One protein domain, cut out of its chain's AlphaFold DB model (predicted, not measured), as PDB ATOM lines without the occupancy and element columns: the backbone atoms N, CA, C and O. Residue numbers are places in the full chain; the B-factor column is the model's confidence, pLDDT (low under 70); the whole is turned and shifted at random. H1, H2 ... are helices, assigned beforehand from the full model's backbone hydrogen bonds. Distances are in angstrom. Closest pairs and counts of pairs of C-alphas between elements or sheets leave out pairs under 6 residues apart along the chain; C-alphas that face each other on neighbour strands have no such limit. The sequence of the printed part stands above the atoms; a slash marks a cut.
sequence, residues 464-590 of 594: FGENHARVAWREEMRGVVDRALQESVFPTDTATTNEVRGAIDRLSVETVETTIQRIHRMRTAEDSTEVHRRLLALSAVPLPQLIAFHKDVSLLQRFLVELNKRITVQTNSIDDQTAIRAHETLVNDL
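This is residues 464 to 590 of the 594 residues of an uncharacterized protein of Cupriavidus sp. UYMMa02A (UniProt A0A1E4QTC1). One long helix, H5, runs along much of an elongated, loose body, and the hairpin of H1 and H2 packs slantwise over it through H2. At one end of H5 the chain folds back into H6, while at the other end H3 lies near H5 and H4 extends beyond it, adding to the length. The printed part has 127 residues with six named helices, in the order H1 to H6 along the chain, and no named strand, and its class is all helix. It is loose, with a radius of gyration of the C-alphas of 18.4 A, and spans 63 by 26 by 26 A.

H5, residues 543 to 571, is the longest helix. With residues 549 to 559 alone it touches H2, residues 497 to 507, at a steep tilt of 47 degrees, opposite ways; the closest C-alphas, of Ala 503 and Asp 552, are 5.2 A apart. H2 forms a helical hairpin with H1, residues 470 to 486: they touch at a shallow tilt of 8 degrees, opposite ways, and their closest C-alphas, of Arg 474 and Ile 504, are 6.2 A apart. H1 is close to H5 but not clearly touching, with the closest C-alphas, of Ala 484 and Leu 563, 7.7 A apart. H5 and H6, residues 577 to 588, form a second helical hairpin and only just touch, with 3 pairs of C-alphas within 8 A; the closest are those of Thr 571 and Ile 580, 6.8 A apart. Their tilt is shallow, 23 degrees, opposite ways. Of the 3 pairs of helices that touch, 2 are at a shallow tilt, only just a mostly aligned packing. H3, residues 511 to 519, is near H5 and near H4, residues 531 to 539. H4 and H5 meet only through their link, and H4 is apart from H1, H2 and H6. Every O i to N i+4 pair is within hydrogen-bond range in H1, H2, H4, H5 and H6, and 4 of 5 are in H3.

H5 measures 41.8 A from its first to its last C-alpha, from C-alpha 543 at (138.503, 99.084, 180.995) to C-alpha 571 at (177.161, 112.968, 173.010). H1 begins at C-alpha 470, (146.366, 114.996, 168.063), and measures 24.2 A. H6 measures 16.7 A, H2 15.4 A, H3 12.4 A and H4 12.0 A.

The two C-alphas farthest apart, those of Glu 530 and Asp 575, are 63.2 A apart. The printed part has no cut. The link from H3 to H4, 11 residues, is long, and residues 572 to 578 stand free. The mean pLDDT of the printed part is 82.9; residues 524 to 527, 571 to 584 and 586 to 590 are under 70.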
ATOM      1  N   PHE A 464     149.080 113.230 178.557       85.31
ATOM      2  CA  PHE A 464     148.335 114.125 177.664       85.31
ATOM      3  C   PHE A 464     147.582 115.226 178.422       85.31
ATOM      4  O   PHE A 464     146.613 114.947 179.126       85.31
ATOM      5  N   GLY A 465     147.945 116.492 178.194       79.88
ATOM      6  CA  GLY A 465     147.170 117.642 178.676       79.88
ATOM      7  C   GLY A 465     145.739 117.688 178.113       79.88
ATOM      8  O   GLY A 465     145.444 117.108 177.065       79.88
ATOM      9  N   GLU A 466     144.834 118.403 178.794       73.25
ATOM     10  CA  GLU A 466     143.394 118.427 178.460       73.25
ATOM     11  C   GLU A 466     143.090 118.883 177.017       73.25
ATOM     12  O   GLU A 466     142.109 118.434 176.419       73.25
ATOM     13  N   ASN A 467     143.947 119.736 176.447       75.88
ATOM     14  CA  ASN A 467     143.816 120.331 175.112       75.88
ATOM     15  C   ASN A 467     144.669 119.615 174.037       75.88
ATOM     16  O   ASN A 467     145.207 120.256 173.137       75.88
ATOM     17  N   HIS A 468     144.828 118.291 174.136       81.75
ATOM     18  CA  HIS A 468     145.681 117.494 173.246       81.75
ATOM     19  C   HIS A 468     145.380 117.674 171.738       81.75
ATOM     20  O   HIS A 468     144.375 117.186 171.214       81.75
ATOM     21  N   ALA A 469     146.307 118.308 171.013       84.50
ATOM     22  CA  ALA A 469     146.220 118.562 169.575       84.50
ATOM     23  C   ALA A 469     146.741 117.370 168.740       84.50
ATOM     24  O   ALA A 469     147.847 117.410 168.198       84.50
ATOM     25  N   ARG A 470     145.933 116.306 168.607       85.50
ATOM     26  CA  ARG A 470     146.366 114.996 168.063       85.50
ATOM     27  C   ARG A 470     147.099 115.021 166.718       85.50
ATOM     28  O   ARG A 470     147.892 114.125 166.456       85.50
ATOM     29  N   VAL A 471     146.801 115.985 165.840       86.06
ATOM     30  CA  VAL A 471     147.384 116.049 164.487       86.06
ATOM     31  C   VAL A 471     148.811 116.593 164.525       86.06
ATOM     32  O   VAL A 471     149.677 116.015 163.878       86.06
ATOM     33  N   ALA A 472     149.061 117.648 165.306       86.62
ATOM     34  CA  ALA A 472     150.401 118.196 165.508       86.62
ATOM     35  C   ALA A 472     151.294 117.140 166.180       86.62
ATOM     36  O   ALA A 472     152.245 116.651 165.567       86.62
ATOM     37  N   TRP A 473     150.838 116.632 167.333       90.12
ATOM     38  CA  TRP A 473     151.499 115.572 168.097       90.12
ATOM     39  C   TRP A 473     151.869 114.339 167.261       90.12
ATOM     40  O   TRP A 473     152.952 113.772 167.410       90.12
ATOM     41  N   ARG A 474     150.975 113.901 166.365       91.44
ATOM     42  CA  ARG A 474     151.210 112.739 165.501       91.44
ATOM     43  C   ARG A 474     152.388 112.957 164.559       91.44
ATOM     44  O   ARG A 474     153.228 112.065 164.433       91.44
ATOM     45  N   GLU A 475     152.425 114.091 163.864       91.31
ATOM     46  CA  GLU A 475     153.483 114.365 162.889       91.31
ATOM     47  C   GLU A 475     154.805 114.735 163.587       91.31
ATOM     48  O   GLU A 475     155.864 114.316 163.123       91.31
ATOM     49  N   GLU A 476     154.757 115.386 164.754       89.19
ATOM     50  CA  GLU A 476     155.910 115.614 165.642       89.19
ATOM     51  C   GLU A 476     156.535 114.290 166.110       89.19
ATOM     52  O   GLU A 476     157.713 114.028 165.855       89.19
ATOM     53  N   MET A 477     155.742 113.393 166.708       90.25
ATOM     54  CA  MET A 477     156.211 112.078 167.170       90.25
ATOM     55  C   MET A 477     156.724 111.198 166.023       90.25
ATOM     56  O   MET A 477     157.672 110.430 166.202       90.25
ATOM     57  N   ARG A 478     156.137 111.313 164.825       92.44
ATOM     58  CA  ARG A 478     156.670 110.677 163.610       92.44
ATOM     59  C   ARG A 478     158.004 111.295 163.190       92.44
ATOM     60  O   ARG A 478     158.931 110.547 162.900       92.44
ATOM     61  N   GLY A 479     158.144 112.619 163.238       91.44
ATOM     62  CA  GLY A 479     159.403 113.325 162.987       91.44
ATOM     63  C   GLY A 479     160.521 112.956 163.971       91.44
ATOM     64  O   GLY A 479     161.676 112.836 163.566       91.44
ATOM     65  N   VAL A 480     160.199 112.707 165.247       90.56
ATOM     66  CA  VAL A 480     161.149 112.174 166.244       90.56
ATOM     67  C   VAL A 480     161.598 110.755 165.876       90.56
ATOM     68  O   VAL A 480     162.798 110.481 165.853       90.56
ATOM     69  N   VAL A 481     160.664 109.858 165.532       91.56
ATOM     70  CA  VAL A 481     160.988 108.488 165.084       91.56
ATOM     71  C   VAL A 481     161.852 108.497 163.821       91.56
ATOM     72  O   VAL A 481     162.825 107.750 163.736       91.56
ATOM     73  N   ASP A 482     161.524 109.348 162.853       92.12
ATOM     74  CA  ASP A 482     162.205 109.392 161.562       92.12
ATOM     75  C   ASP A 482     163.615 109.994 161.678       92.12
ATOM     76  O   ASP A 482     164.541 109.473 161.053       92.12
ATOM     77  N   ARG A 483     163.824 110.996 162.547       89.56
ATOM     78  CA  ARG A 483     165.168 111.489 162.903       89.56
ATOM     79  C   ARG A 483     165.995 110.442 163.642       89.56
ATOM     80  O   ARG A 483     167.120 110.171 163.230       89.56
ATOM     81  N   ALA A 484     165.426 109.769 164.644       88.25
ATOM     82  CA  ALA A 484     166.117 108.709 165.387       88.25
ATOM     83  C   ALA A 484     166.582 107.540 164.492       88.25
ATOM     84  O   ALA A 484     167.569 106.872 164.808       88.25
ATOM     85  N   LEU A 485     165.892 107.292 163.371       89.62
ATOM     86  CA  LEU A 485     166.311 106.333 162.343       89.62
ATOM     87  C   LEU A 485     167.415 106.891 161.431       89.62
ATOM     88  O   LEU A 485     168.367 106.171 161.144       89.62
ATOM     89  N   GLN A 486     167.311 108.149 160.989       90.19
ATOM     90  CA  GLN A 486     168.326 108.801 160.146       90.19
ATOM     91  C   GLN A 486     169.675 108.933 160.869       90.19
ATOM     92  O   GLN A 486     170.718 108.619 160.300       90.19
ATOM     93  N   GLU A 487     169.651 109.323 162.142       86.00
ATOM     94  CA  GLU A 487     170.834 109.473 163.000       86.00
ATOM     95  C   GLU A 487     171.320 108.132 163.594       86.00
ATOM     96  O   GLU A 487     172.330 108.087 164.291       86.00
ATOM     97  N   SER A 488     170.634 107.019 163.292       85.69
ATOM     98  CA  SER A 488     170.945 105.651 163.756       85.69
ATOM     99  C   SER A 488     170.904 105.431 165.282       85.69
ATOM    100  O   SER A 488     171.432 104.436 165.780       85.69
ATOM    101  N   VAL A 489     170.231 106.312 166.031       86.75
ATOM    102  CA  VAL A 489     170.141 106.281 167.508       86.75
ATOM    103  C   VAL A 489     168.953 105.442 168.023       86.75
ATOM    104  O   VAL A 489     168.860 105.139 169.214       86.75
ATOM    105  N   PHE A 490     168.037 105.036 167.134       88.38
ATOM    106  CA  PHE A 490     166.782 104.340 167.459       88.38
ATOM    107  C   PHE A 490     166.962 103.139 168.432       88.38
ATOM    108  O   PHE A 490     167.745 102.229 168.140       88.38
ATOM    109  N   PRO A 491     166.229 103.071 169.568       87.06
ATOM    110  CA  PRO A 491     166.363 102.023 170.590       87.06
ATOM    111  C   PRO A 491     165.698 100.684 170.212       87.06
ATOM    112  O   PRO A 491     164.693 100.269 170.795       87.06
ATOM    113  N   THR A 492     166.331  99.975 169.273       84.75
ATOM    114  CA  THR A 492     165.984  98.630 168.757       84.75
ATOM    115  C   THR A 492     165.603  97.589 169.810       84.75
ATOM    116  O   THR A 492     164.819  96.688 169.530       84.75
ATOM    117  N   ASP A 493     166.166  97.700 171.010       81.62
ATOM    118  CA  ASP A 493     166.111  96.664 172.045       81.62
ATOM    119  C   ASP A 493     164.815  96.744 172.876       81.62
ATOM    120  O   ASP A 493     164.528  95.851 173.673       81.62
ATOM    121  N   THR A 494     164.042  97.827 172.716       77.44
ATOM    122  CA  THR A 494     162.839  98.121 173.518       77.44
ATOM    123  C   THR A 494     161.528  97.982 172.748       77.44
ATOM    124  O   THR A 494     160.510  97.630 173.348       77.44
ATOM    125  N   ALA A 495     161.545  98.268 171.445       84.25
ATOM    126  CA  ALA A 495     160.395  98.219 170.548       84.25
ATOM    127  C   ALA A 495     160.864  98.224 169.086       84.25
ATOM    128  O   ALA A 495     161.885  98.829 168.754       84.25
ATOM    129  N   THR A 496     160.089  97.627 168.182       89.81
ATOM    130  CA  THR A 496     160.296  97.808 166.740       89.81
ATOM    131  C   THR A 496     159.704  99.134 166.254       89.81
ATOM    132  O   THR A 496     158.712  99.638 166.787       89.81
ATOM    133  N   THR A 497     160.246  99.676 165.161       89.50
ATOM    134  CA  THR A 497     159.718 100.875 164.482       89.50
ATOM    135  C   THR A 497     158.224 100.773 164.157       89.50
ATOM    136  O   THR A 497     157.502 101.769 164.224       89.50
ATOM    137  N   ASN A 498     157.747  99.569 163.826       90.69
ATOM    138  CA  ASN A 498     156.347  99.316 163.483       90.69
ATOM    139  C   ASN A 498     155.427  99.367 164.710       90.69
ATOM    140  O   ASN A 498     154.297  99.840 164.600       90.69
ATOM    141  N   GLU A 499     155.896  98.930 165.881       90.44
ATOM    142  CA  GLU A 499     155.138  99.032 167.133       90.44
ATOM    143  C   GLU A 499     155.045 100.487 167.604       90.44
ATOM    144  O   GLU A 499     153.949 100.939 167.933       90.44
ATOM    145  N   VAL A 500     156.153 101.240 167.548       91.06
ATOM    146  CA  VAL A 500     156.195 102.667 167.921       91.06
ATOM    147  C   VAL A 500     155.304 103.505 166.997       91.06
ATOM    148  O   VAL A 500     154.401 104.191 167.478       91.06
ATOM    149  N   ARG A 501     155.473 103.403 165.668       92.69
ATOM    150  CA  ARG A 501     154.595 104.097 164.702       92.69
ATOM    151  C   ARG A 501     153.136 103.649 164.836       92.69
ATOM    152  O   ARG A 501     152.239 104.482 164.797       92.69
ATOM    153  N   GLY A 502     152.897 102.355 165.062       92.31
ATOM    154  CA  GLY A 502     151.557 101.812 165.280       92.31
ATOM    155  C   GLY A 502     150.874 102.341 166.546       92.31
ATOM    156  O   GLY A 502     149.663 102.551 166.523       92.31
ATOM    157  N   ALA A 503     151.619 102.581 167.629       90.62
ATOM    158  CA  ALA A 503     151.101 103.225 168.836       90.62
ATOM    159  C   ALA A 503     150.767 104.704 168.583       90.62
ATOM    160  O   ALA A 503     149.674 105.140 168.937       90.62
ATOM    161  N   ILE A 504     151.637 105.449 167.889       91.75
ATOM    162  CA  ILE A 504     151.366 106.842 167.481       91.75
ATOM    163  C   ILE A 504     150.094 106.921 166.619       91.75
ATOM    164  O   ILE A 504     149.231 107.765 166.862       91.75
ATOM    165  N   ASP A 505     149.918 106.019 165.650       91.31
ATOM    166  CA  ASP A 505     148.719 105.984 164.802       91.31
ATOM    167  C   ASP A 505     147.444 105.556 165.556       91.31
ATOM    168  O   ASP A 505     146.364 106.037 165.222       91.31
ATOM    169  N   ARG A 506     147.532 104.717 166.603       90.88
ATOM    170  CA  ARG A 506     146.383 104.400 167.480       90.88
ATOM    171  C   ARG A 506     146.009 105.560 168.403       90.88
ATOM    172  O   ARG A 506     144.824 105.826 168.590       90.88
ATOM    173  N   LEU A 507     147.003 106.264 168.942       89.56
ATOM    174  CA  LEU A 507     146.826 107.402 169.848       89.56
ATOM    175  C   LEU A 507     146.442 108.711 169.126       89.56
ATOM    176  O   LEU A 507     146.055 109.669 169.779       89.56
ATOM    177  N   SER A 508     146.462 108.750 167.788       88.81
ATOM    178  CA  SER A 508     146.054 109.917 166.980       88.81
ATOM    179  C   SER A 508     144.738 109.730 166.197       88.81
ATOM    180  O   SER A 508     144.358 110.569 165.368       88.81
ATOM    181  N   VAL A 509     143.990 108.657 166.483       88.00
ATOM    182  CA  VAL A 509     142.625 108.447 165.961       88.00
ATOM    183  C   VAL A 509     141.676 109.519 166.511       88.00
ATOM    184  O   VAL A 509     141.774 109.929 167.660       88.00
ATOM    185  N   GLU A 510     140.705 109.956 165.707       79.50
ATOM    186  CA  GLU A 510     139.748 111.029 166.036       79.50
ATOM    187  C   GLU A 510     138.981 110.833 167.355       79.50
ATOM    188  O   GLU A 510     138.723 111.787 168.084       79.50
ATOM    189  N   THR A 511     138.688 109.589 167.732       84.38
ATOM    190  CA  THR A 511     138.039 109.277 169.012       84.38
ATOM    191  C   THR A 511     138.924 109.533 170.238       84.38
ATOM    192  O   THR A 511     138.401 109.569 171.356       84.38
ATOM    193  N   VAL A 512     140.244 109.696 170.074       85.19
ATOM    194  CA  VAL A 512     141.198 109.811 171.188       85.19
ATOM    195  C   VAL A 512     141.045 111.120 171.955       85.19
ATOM    196  O   VAL A 512     141.019 111.062 173.178       85.19
ATOM    197  N   GLU A 513     140.811 112.259 171.300       83.75
ATOM    198  CA  GLU A 513     140.524 113.536 171.987       83.75
ATOM    199  C   GLU A 513     139.357 113.373 172.983       83.75
ATOM    200  O   GLU A 513     139.468 113.664 174.175       83.75
ATOM    201  N   THR A 514     138.255 112.767 172.523       85.56
ATOM    202  CA  THR A 514     137.084 112.471 173.368       85.56
ATOM    203  C   THR A 514     137.329 111.370 174.405       85.56
ATOM    204  O   THR A 514     136.527 111.217 175.325       85.56
ATOM    205  N   THR A 515     138.408 110.593 174.262       87.19
ATOM    206  CA  THR A 515     138.839 109.567 175.222       87.19
ATOM    207  C   THR A 515     139.708 110.194 176.310       87.19
ATOM    208  O   THR A 515     139.433 109.966 177.482       87.19
ATOM    209  N   ILE A 516     140.664 111.061 175.961       86.81
ATOM    210  CA  ILE A 516     141.487 111.846 176.896       86.81
ATOM    211  C   ILE A 516     140.588 112.713 177.792       86.81
ATOM    212  O   ILE A 516     140.675 112.645 179.016       86.81
ATOM    213  N   GLN A 517     139.602 113.406 177.211       86.75
ATOM    214  CA  GLN A 517     138.593 114.164 177.970       86.75
ATOM    215  C   GLN A 517     137.702 113.309 178.893       86.75
ATOM    216  O   GLN A 517     137.018 113.858 179.758       86.75
ATOM    217  N   ARG A 518     137.656 111.981 178.713       87.81
ATOM    218  CA  ARG A 518     136.983 111.045 179.634       87.81
ATOM    219  C   ARG A 518     137.954 110.475 180.665       87.81
ATOM    220  O   ARG A 518     137.548 110.341 181.811       87.81
ATOM    221  N   ILE A 519     139.202 110.199 180.283       89.25
ATOM    222  CA  ILE A 519     140.306 109.780 181.165       89.25
ATOM    223  C   ILE A 519     140.492 110.808 182.288       89.25
ATOM    224  O   ILE A 519     140.378 110.440 183.453       89.25
ATOM    225  N   HIS A 520     140.590 112.102 181.963       85.94
ATOM    226  CA  HIS A 520     140.651 113.200 182.949       85.94
ATOM    227  C   HIS A 520     139.391 113.355 183.826       85.94
ATOM    228  O   HIS A 520     139.399 114.076 184.821       85.94
ATOM    229  N   ARG A 521     138.288 112.669 183.492       83.25
ATOM    230  CA  ARG A 521     137.056 112.612 184.307       83.25
ATOM    231  C   ARG A 521     136.915 111.312 185.101       83.25
ATOM    232  O   ARG A 521     136.004 111.221 185.924       83.25
ATOM    233  N   MET A 522     137.769 110.314 184.864       84.12
ATOM    234  CA  MET A 522     137.800 109.100 185.677       84.12
ATOM    235  C   MET A 522     138.388 109.415 187.050       84.12
ATOM    236  O   MET A 522     139.283 110.248 187.182       84.12
ATOM    237  N   ARG A 523     137.884 108.746 188.089       77.38
ATOM    238  CA  ARG A 523     138.393 108.898 189.458       77.38
ATOM    239  C   ARG A 523     138.553 107.543 190.123       77.38
ATOM    240  O   ARG A 523     137.700 106.672 189.993       77.38
ATOM    241  N   THR A 524     139.657 107.397 190.843       66.94
ATOM    242  CA  THR A 524     140.022 106.209 191.628       66.94
ATOM    243  C   THR A 524     139.421 106.217 193.035       66.94
ATOM    244  O   THR A 524     139.315 105.162 193.654       66.94
ATOM    245  N   ALA A 525     139.049 107.395 193.544       56.47
ATOM    246  CA  ALA A 525     138.579 107.613 194.908       56.47
ATOM    247  C   ALA A 525     137.053 107.481 195.057       56.47
ATOM    248  O   ALA A 525     136.282 107.675 194.114       56.47
ATOM    249  N   GLU A 526     136.608 107.180 196.278       61.31
ATOM    250  CA  GLU A 526     135.200 106.955 196.631       61.31
ATOM    251  C   GLU A 526     134.427 108.266 196.887       61.31
ATOM    252  O   GLU A 526     133.690 108.388 197.862       61.31
ATOM    253  N   ASP A 527     134.564 109.245 195.986       60.28
ATOM    254  CA  ASP A 527     133.978 110.600 196.074       60.28
ATOM    255  C   ASP A 527     132.434 110.630 196.178       60.28
ATOM    256  O   ASP A 527     131.829 111.684 196.378       60.28
ATOM    257  N   SER A 528     131.766 109.488 196.008       70.12
ATOM    258  CA  SER A 528     130.319 109.354 196.138       70.12
ATOM    259  C   SER A 528     129.956 108.038 196.812       70.12
ATOM    260  O   SER A 528     130.470 106.988 196.444       70.12
ATOM    261  N   THR A 529     128.995 108.076 197.733       78.19
ATOM    262  CA  THR A 529     128.387 106.880 198.340       78.19
ATOM    263  C   THR A 529     127.475 106.112 197.373       78.19
ATOM    264  O   THR A 529     127.064 104.991 197.667       78.19
ATOM    265  N   GLU A 530     127.144 106.686 196.213       88.00
ATOM    266  CA  GLU A 530     126.188 106.109 195.274       88.00
ATOM    267  C   GLU A 530     126.854 105.167 194.259       88.00
ATOM    268  O   GLU A 530     127.749 105.549 193.500       88.00
ATOM    269  N   VAL A 531     126.350 103.932 194.191       90.75
ATOM    270  CA  VAL A 531     126.859 102.857 193.321       90.75
ATOM    271  C   VAL A 531     126.959 103.273 191.850       90.75
ATOM    272  O   VAL A 531     127.957 102.965 191.204       90.75
ATOM    273  N   HIS A 532     125.966 103.976 191.293       92.31
ATOM    274  CA  HIS A 532     125.983 104.360 189.874       92.31
ATOM    275  C   HIS A 532     126.992 105.460 189.565       92.31
ATOM    276  O   HIS A 532     127.609 105.434 188.502       92.31
ATOM    277  N   ARG A 533     127.222 106.383 190.505       91.38
ATOM    278  CA  ARG A 533     128.253 107.423 190.381       91.38
ATOM    279  C   ARG A 533     129.661 106.830 190.516       91.38
ATOM    280  O   ARG A 533     130.516 107.166 189.700       91.38
ATOM    281  N   ARG A 534     129.879 105.870 191.430       92.06
ATOM    282  CA  ARG A 534     131.131 105.078 191.509       92.06
ATOM    283  C   ARG A 534     131.376 104.269 190.225       92.06
ATOM    284  O   ARG A 534     132.463 104.343 189.662       92.06
ATOM    285  N   LEU A 535     130.362 103.563 189.708       92.56
ATOM    286  CA  LEU A 535     130.460 102.835 188.432       92.56
ATOM    287  C   LEU A 535     130.817 103.765 187.263       92.56
ATOM    288  O   LEU A 535     131.681 103.415 186.464       92.56
ATOM    289  N   LEU A 536     130.187 104.940 187.173       91.50
ATOM    290  CA  LEU A 536     130.463 105.930 186.129       91.50
ATOM    291  C   LEU A 536     131.898 106.474 186.214       91.50
ATOM    292  O   LEU A 536     132.593 106.496 185.202       91.50
ATOM    293  N   ALA A 537     132.366 106.851 187.409       90.00
ATOM    294  CA  ALA A 537     133.727 107.349 187.625       90.00
ATOM    295  C   ALA A 537     134.814 106.314 187.270       90.00
ATOM    296  O   ALA A 537     135.869 106.683 186.756       90.00
ATOM    297  N   LEU A 538     134.532 105.024 187.485       91.56
ATOM    298  CA  LEU A 538     135.428 103.909 187.159       91.56
ATOM    299  C   LEU A 538     135.285 103.375 185.720       91.56
ATOM    300  O   LEU A 538     136.124 102.585 185.294       91.56
ATOM    301  N   SER A 539     134.253 103.784 184.969       90.75
ATOM    302  CA  SER A 539     133.921 103.209 183.646       90.75
ATOM    303  C   SER A 539     133.711 104.242 182.527       90.75
ATOM    304  O   SER A 539     133.296 103.868 181.430       90.75
ATOM    305  N   ALA A 540     133.987 105.534 182.763       87.81
ATOM    306  CA  ALA A 540     133.797 106.599 181.764       87.81
ATOM    307  C   ALA A 540     134.575 106.351 180.451       87.81
ATOM    308  O   ALA A 540     134.123 106.757 179.371       87.81
ATOM    309  N   VAL A 541     135.699 105.633 180.545       88.44
ATOM    310  CA  VAL A 541     136.304 104.860 179.453       88.44
ATOM    311  C   VAL A 541     136.221 103.367 179.813       88.44
ATOM    312  O   VAL A 541     136.595 103.001 180.929       88.44
ATOM    313  N   PRO A 542     135.763 102.482 178.905       90.56
ATOM    314  CA  PRO A 542     135.751 101.040 179.142       90.56
ATOM    315  C   PRO A 542     137.141 100.489 179.486       90.56
ATOM    316  O   PRO A 542     138.118 100.780 178.798       90.56
ATOM    317  N   LEU A 543     137.228  99.627 180.505       92.06
ATOM    318  CA  LEU A 543     138.503  99.084 180.995       92.06
ATOM    319  C   LEU A 543     139.417  98.473 179.897       92.06
ATOM    320  O   LEU A 543     140.615  98.751 179.937       92.06
ATOM    321  N   PRO A 544     138.925  97.719 178.886       92.19
ATOM    322  CA  PRO A 544     139.782  97.238 177.795       92.19
ATOM    323  C   PRO A 544     140.427  98.371 176.983       92.19
ATOM    324  O   PRO A 544     141.579  98.258 176.569       92.19
ATOM    325  N   GLN A 545     139.709  99.481 176.781       91.12
ATOM    326  CA  GLN A 545     140.217 100.656 176.075       91.12
ATOM    327  C   GLN A 545     141.247 101.413 176.928       91.12
ATOM    328  O   GLN A 545     142.293 101.778 176.398       91.12
ATOM    329  N   LEU A 546     141.011 101.577 178.238       92.44
ATOM    330  CA  LEU A 546     141.991 102.171 179.160       92.44
ATOM    331  C   LEU A 546     143.300 101.361 179.195       92.44
ATOM    332  O   LEU A 546     144.382 101.936 179.126       92.44
ATOM    333  N   ILE A 547     143.212 100.027 179.240       93.25
ATOM    334  CA  ILE A 547     144.392  99.148 179.246       93.25
ATOM    335  C   ILE A 547     145.148  99.203 177.910       93.25
ATOM    336  O   ILE A 547     146.378  99.222 177.910       93.25
ATOM    337  N   ALA A 548     144.445  99.240 176.774       91.25
ATOM    338  CA  ALA A 548     145.083  99.406 175.466       91.25
ATOM    339  C   ALA A 548     145.813 100.758 175.362       91.25
ATOM    340  O   ALA A 548     146.980 100.798 174.977       91.25
ATOM    341  N   PHE A 549     145.156 101.839 175.796       91.50
ATOM    342  CA  PHE A 549     145.713 103.191 175.824       91.50
ATOM    343  C   PHE A 549     146.967 103.272 176.708       91.50
ATOM    344  O   PHE A 549     148.009 103.741 176.259       91.50
ATOM    345  N   HIS A 550     146.904 102.721 177.924       92.69
ATOM    346  CA  HIS A 550     148.049 102.614 178.828       92.69
ATOM    347  C   HIS A 550     149.213 101.824 178.204       92.69
ATOM    348  O   HIS A 550     150.356 102.267 178.280       92.69
ATOM    349  N   LYS A 551     148.956 100.679 177.547       91.94
ATOM    350  CA  LYS A 551     150.019  99.898 176.881       91.94
ATOM    351  C   LYS A 551     150.734 100.699 175.789       91.94
ATOM    352  O   LYS A 551     151.959 100.620 175.709       91.94
ATOM    353  N   ASP A 552     149.994 101.461 174.984       91.62
ATOM    354  CA  ASP A 552     150.567 102.305 173.930       91.62
ATOM    355  C   ASP A 552     151.355 103.488 174.517       91.62
ATOM    356  O   ASP A 552     152.492 103.731 174.113       91.62
ATOM    357  N   VAL A 553     150.819 104.164 175.538       92.81
ATOM    358  CA  VAL A 553     151.514 105.247 176.254       92.81
ATOM    359  C   VAL A 553     152.807 104.756 176.908       92.81
ATOM    360  O   VAL A 553     153.874 105.319 176.671       92.81
ATOM    361  N   SER A 554     152.759 103.662 177.671       92.06
ATOM    362  CA  SER A 554     153.943 103.108 178.331       92.06
ATOM    363  C   SER A 554     154.926 102.445 177.359       92.06
ATOM    364  O   SER A 554     156.067 102.185 177.740       92.06
ATOM    365  N   LEU A 555     154.543 102.160 176.108       91.75
ATOM    366  CA  LEU A 555     155.494 101.853 175.034       91.75
ATOM    367  C   LEU A 555     156.260 103.116 174.619       91.75
ATOM    368  O   LEU A 555     157.490 103.099 174.617       91.75
ATOM    369  N   LEU A 556     155.550 104.213 174.336       91.56
ATOM    370  CA  LEU A 556     156.157 105.481 173.917       91.56
ATOM    371  C   LEU A 556     157.036 106.102 175.014       91.56
ATOM    372  O   LEU A 556     158.146 106.534 174.719       91.56
ATOM    373  N   GLN A 557     156.614 106.064 176.281       91.62
ATOM    374  CA  GLN A 557     157.428 106.524 177.416       91.62
ATOM    375  C   GLN A 557     158.757 105.753 177.521       91.62
ATOM    376  O   GLN A 557     159.813 106.365 177.668       91.62
ATOM    377  N   ARG A 558     158.739 104.417 177.388       91.44
ATOM    378  CA  ARG A 558     159.968 103.598 177.395       91.44
ATOM    379  C   ARG A 558     160.858 103.875 176.182       91.44
ATOM    380  O   ARG A 558     162.070 103.975 176.347       91.44
ATOM    381  N   PHE A 559     160.262 104.041 175.000       92.75
ATOM    382  CA  PHE A 559     160.968 104.429 173.778       92.75
ATOM    383  C   PHE A 559     161.686 105.778 173.942       92.75
ATOM    384  O   PHE A 559     162.885 105.852 173.686       92.75
ATOM    385  N   LEU A 560     160.997 106.818 174.426       90.69
ATOM    386  CA  LEU A 560     161.576 108.153 174.624       90.69
ATOM    387  C   LEU A 560     162.678 108.156 175.694       90.69
ATOM    388  O   LEU A 560     163.733 108.754 175.486       90.69
ATOM    389  N   VAL A 561     162.483 107.441 176.808       91.31
ATOM    390  CA  VAL A 561     163.504 107.299 177.860       91.31
ATOM    391  C   VAL A 561     164.764 106.602 177.336       91.31
ATOM    392  O   VAL A 561     165.869 107.043 177.650       91.31
ATOM    393  N   GLU A 562     164.638 105.539 176.538       90.19
ATOM    394  CA  GLU A 562     165.808 104.833 175.998       90.19
ATOM    395  C   GLU A 562     166.475 105.592 174.841       90.19
ATOM    396  O   GLU A 562     167.702 105.614 174.752       90.19
ATOM    397  N   LEU A 563     165.692 106.280 174.005       89.69
ATOM    398  CA  LEU A 563     166.207 107.196 172.986       89.69
ATOM    399  C   LEU A 563     167.055 108.298 173.637       89.69
ATOM    400  O   LEU A 563     168.205 108.485 173.246       89.69
ATOM    401  N   ASN A 564     166.547 108.948 174.690       89.56
ATOM    402  CA  ASN A 564     167.284 109.977 175.424       89.56
ATOM    403  C   ASN A 564     168.587 109.439 176.051       89.56
ATOM    404  O   ASN A 564     169.621 110.103 175.989       89.56
ATOM    405  N   LYS A 565     168.590 108.208 176.595       88.88
ATOM    406  CA  LYS A 565     169.831 107.564 177.069       88.88
ATOM    407  C   LYS A 565     170.831 107.338 175.939       88.88
ATOM    408  O   LYS A 565     172.000 107.667 176.116       88.88
ATOM    409  N   ARG A 566     170.402 106.781 174.799       86.88
ATOM    410  CA  ARG A 566     171.293 106.516 173.655       86.88
ATOM    411  C   ARG A 566     171.888 107.811 173.101       86.88
ATOM    412  O   ARG A 566     173.102 107.874 172.929       86.88
ATOM    413  N   ILE A 567     171.071 108.856 172.954       83.38
ATOM    414  CA  ILE A 567     171.511 110.221 172.620       83.38
ATOM    415  C   ILE A 567     172.568 110.708 173.629       83.38
ATOM    416  O   ILE A 567     173.668 111.081 173.229       83.38
ATOM    417  N   THR A 568     172.276 110.628 174.932       82.94
ATOM    418  CA  THR A 568     173.184 111.071 176.009       82.94
ATOM    419  C   THR A 568     174.508 110.296 176.023       82.94
ATOM    420  O   THR A 568     175.564 110.873 176.273       82.94
ATOM    421  N   VAL A 569     174.495 108.988 175.756       82.06
ATOM    422  CA  VAL A 569     175.720 108.175 175.661       82.06
ATOM    423  C   VAL A 569     176.538 108.564 174.425       82.06
ATOM    424  O   VAL A 569     177.763 108.631 174.504       82.06
ATOM    425  N   GLN A 570     175.877 108.867 173.307       73.50
ATOM    426  CA  GLN A 570     176.531 109.263 172.064       73.50
ATOM    427  C   GLN A 570     177.186 110.650 172.168       73.50
ATOM    428  O   GLN A 570     178.337 110.791 171.762       73.50
ATOM    429  N   THR A 571     176.536 111.648 172.779       65.75
ATOM    430  CA  THR A 571     177.161 112.968 173.010       65.75
ATOM    431  C   THR A 571     178.288 112.930 174.036       65.75
ATOM    432  O   THR A 571     179.308 113.574 173.824       65.75
ATOM    433  N   ASN A 572     178.190 112.114 175.092       65.00
ATOM    434  CA  ASN A 572     179.309 111.902 176.025       65.00
ATOM    435  C   ASN A 572     180.480 111.087 175.424       65.00
ATOM    436  O   ASN A 572     181.500 110.912 176.089       65.00
ATOM    437  N   SER A 573     180.347 110.573 174.195       60.12
ATOM    438  CA  SER A 573     181.364 109.763 173.508       60.12
ATOM    439  C   SER A 573     181.981 110.444 172.275       60.12
ATOM    440  O   SER A 573     182.858 109.844 171.649       60.12
ATOM    441  N   ILE A 574     181.513 111.634 171.874       53.19
ATOM    442  CA  ILE A 574     181.880 112.274 170.600       53.19
ATOM    443  C   ILE A 574     182.050 113.792 170.800       53.19
ATOM    444  O   ILE A 574     181.067 114.517 170.914       53.19
ATOM    445  N   ASP A 575     183.295 114.281 170.749       52.88
ATOM    446  CA  ASP A 575     183.691 115.704 170.870       52.88
ATOM    447  C   ASP A 575     183.262 116.609 169.676       52.88
ATOM    448  O   ASP A 575     183.855 117.661 169.424       52.88
ATOM    449  N   ASP A 576     182.253 116.218 168.890       56.19
ATOM    450  CA  ASP A 576     181.902 116.880 167.627       56.19
ATOM    451  C   ASP A 576     180.702 117.834 167.785       56.19
ATOM    452  O   ASP A 576     179.546 117.430 167.944       56.19
ATOM    453  N   GLN A 577     180.980 119.142 167.714       56.34
ATOM    454  CA  GLN A 577     180.005 120.222 167.945       56.34
ATOM    455  C   GLN A 577     178.804 120.206 166.987       56.34
ATOM    456  O   GLN A 577     177.792 120.859 167.249       56.34
ATOM    457  N   THR A 578     178.906 119.490 165.867       57.12
ATOM    458  CA  THR A 578     177.806 119.305 164.913       57.12
ATOM    459  C   THR A 578     176.681 118.441 165.490       57.12
ATOM    460  O   THR A 578     175.514 118.816 165.373       57.12
ATOM    461  N   ALA A 579     177.018 117.350 166.189       55.12
ATOM    462  CA  ALA A 579     176.045 116.476 166.842       55.12
ATOM    463  C   ALA A 579     175.327 117.196 167.997       55.12
ATOM    464  O   ALA A 579     174.116 117.063 168.157       55.12
ATOM    465  N   ILE A 580     176.058 118.028 168.747       59.59
ATOM    466  CA  ILE A 580     175.512 118.821 169.861       59.59
ATOM    467  C   ILE A 580     174.413 119.787 169.381       59.59
ATOM    468  O   ILE A 580     173.384 119.897 170.034       59.59
ATOM    469  N   ARG A 581     174.553 120.427 168.210       64.62
ATOM    470  CA  ARG A 581     173.521 121.350 167.682       64.62
ATOM    471  C   ARG A 581     172.282 120.638 167.130       64.62
ATOM    472  O   ARG A 581     171.166 121.146 167.263       64.62
ATOM    473  N   ALA A 582     172.459 119.460 166.528       62.78
ATOM    474  CA  ALA A 582     171.333 118.601 166.153       62.78
ATOM    475  C   ALA A 582     170.559 118.153 167.408       62.78
ATOM    476  O   ALA A 582     169.335 118.270 167.457       62.78
ATOM    477  N   HIS A 583     171.284 117.767 168.461       62.56
ATOM    478  CA  HIS A 583     170.748 117.425 169.777       62.56
ATOM    479  C   HIS A 583     170.052 118.606 170.475       62.56
ATOM    480  O   HIS A 583     168.981 118.409 171.034       62.56
ATOM    481  N   GLU A 584     170.601 119.826 170.467       68.50
ATOM    482  CA  GLU A 584     169.923 121.016 171.018       68.50
ATOM    483  C   GLU A 584     168.572 121.249 170.329       68.50
ATOM    484  O   GLU A 584     167.575 121.519 170.994       68.50
ATOM    485  N   THR A 585     168.516 121.060 169.009       73.06
ATOM    486  CA  THR A 585     167.267 121.162 168.242       73.06
ATOM    487  C   THR A 585     166.295 120.044 168.632       73.06
ATOM    488  O   THR A 585     165.153 120.313 168.987       73.06
ATOM    489  N   LEU A 586     166.751 118.787 168.643       68.06
ATOM    490  CA  LEU A 586     165.911 117.624 168.947       68.06
ATOM    491  C   LEU A 586     165.446 117.571 170.415       68.06
ATOM    492  O   LEU A 586     164.375 117.039 170.680       68.06
ATOM    493  N   VAL A 587     166.203 118.131 171.364       65.38
ATOM    494  CA  VAL A 587     165.780 118.256 172.770       65.38
ATOM    495  C   VAL A 587     164.802 119.410 172.966       65.38
ATOM    496  O   VAL A 587     163.844 119.234 173.712       65.38
ATOM    497  N   ASN A 588     164.961 120.535 172.264       67.12
ATOM    498  CA  ASN A 588     163.939 121.587 172.258       67.12
ATOM    499  C   ASN A 588     162.619 121.075 171.647       67.12
ATOM    500  O   ASN A 588     161.560 121.348 172.193       67.12
ATOM    501  N   ASP A 589     162.676 120.240 170.603       61.75
ATOM    502  CA  ASP A 589     161.496 119.573 170.023       61.75
ATOM    503  C   ASP A 589     160.901 118.451 170.912       61.75
ATOM    504  O   ASP A 589     159.838 117.913 170.604       61.75
ATOM    505  N   LEU A 590     161.595 118.043 171.984       51.22
ATOM    506  CA  LEU A 590     161.122 117.072 172.984       51.22
ATOM    507  C   LEU A 590     160.695 117.736 174.303       51.22
ATOM    508  O   LEU A 590     160.074 117.077 175.143       51.22
TER     509      LEU A 590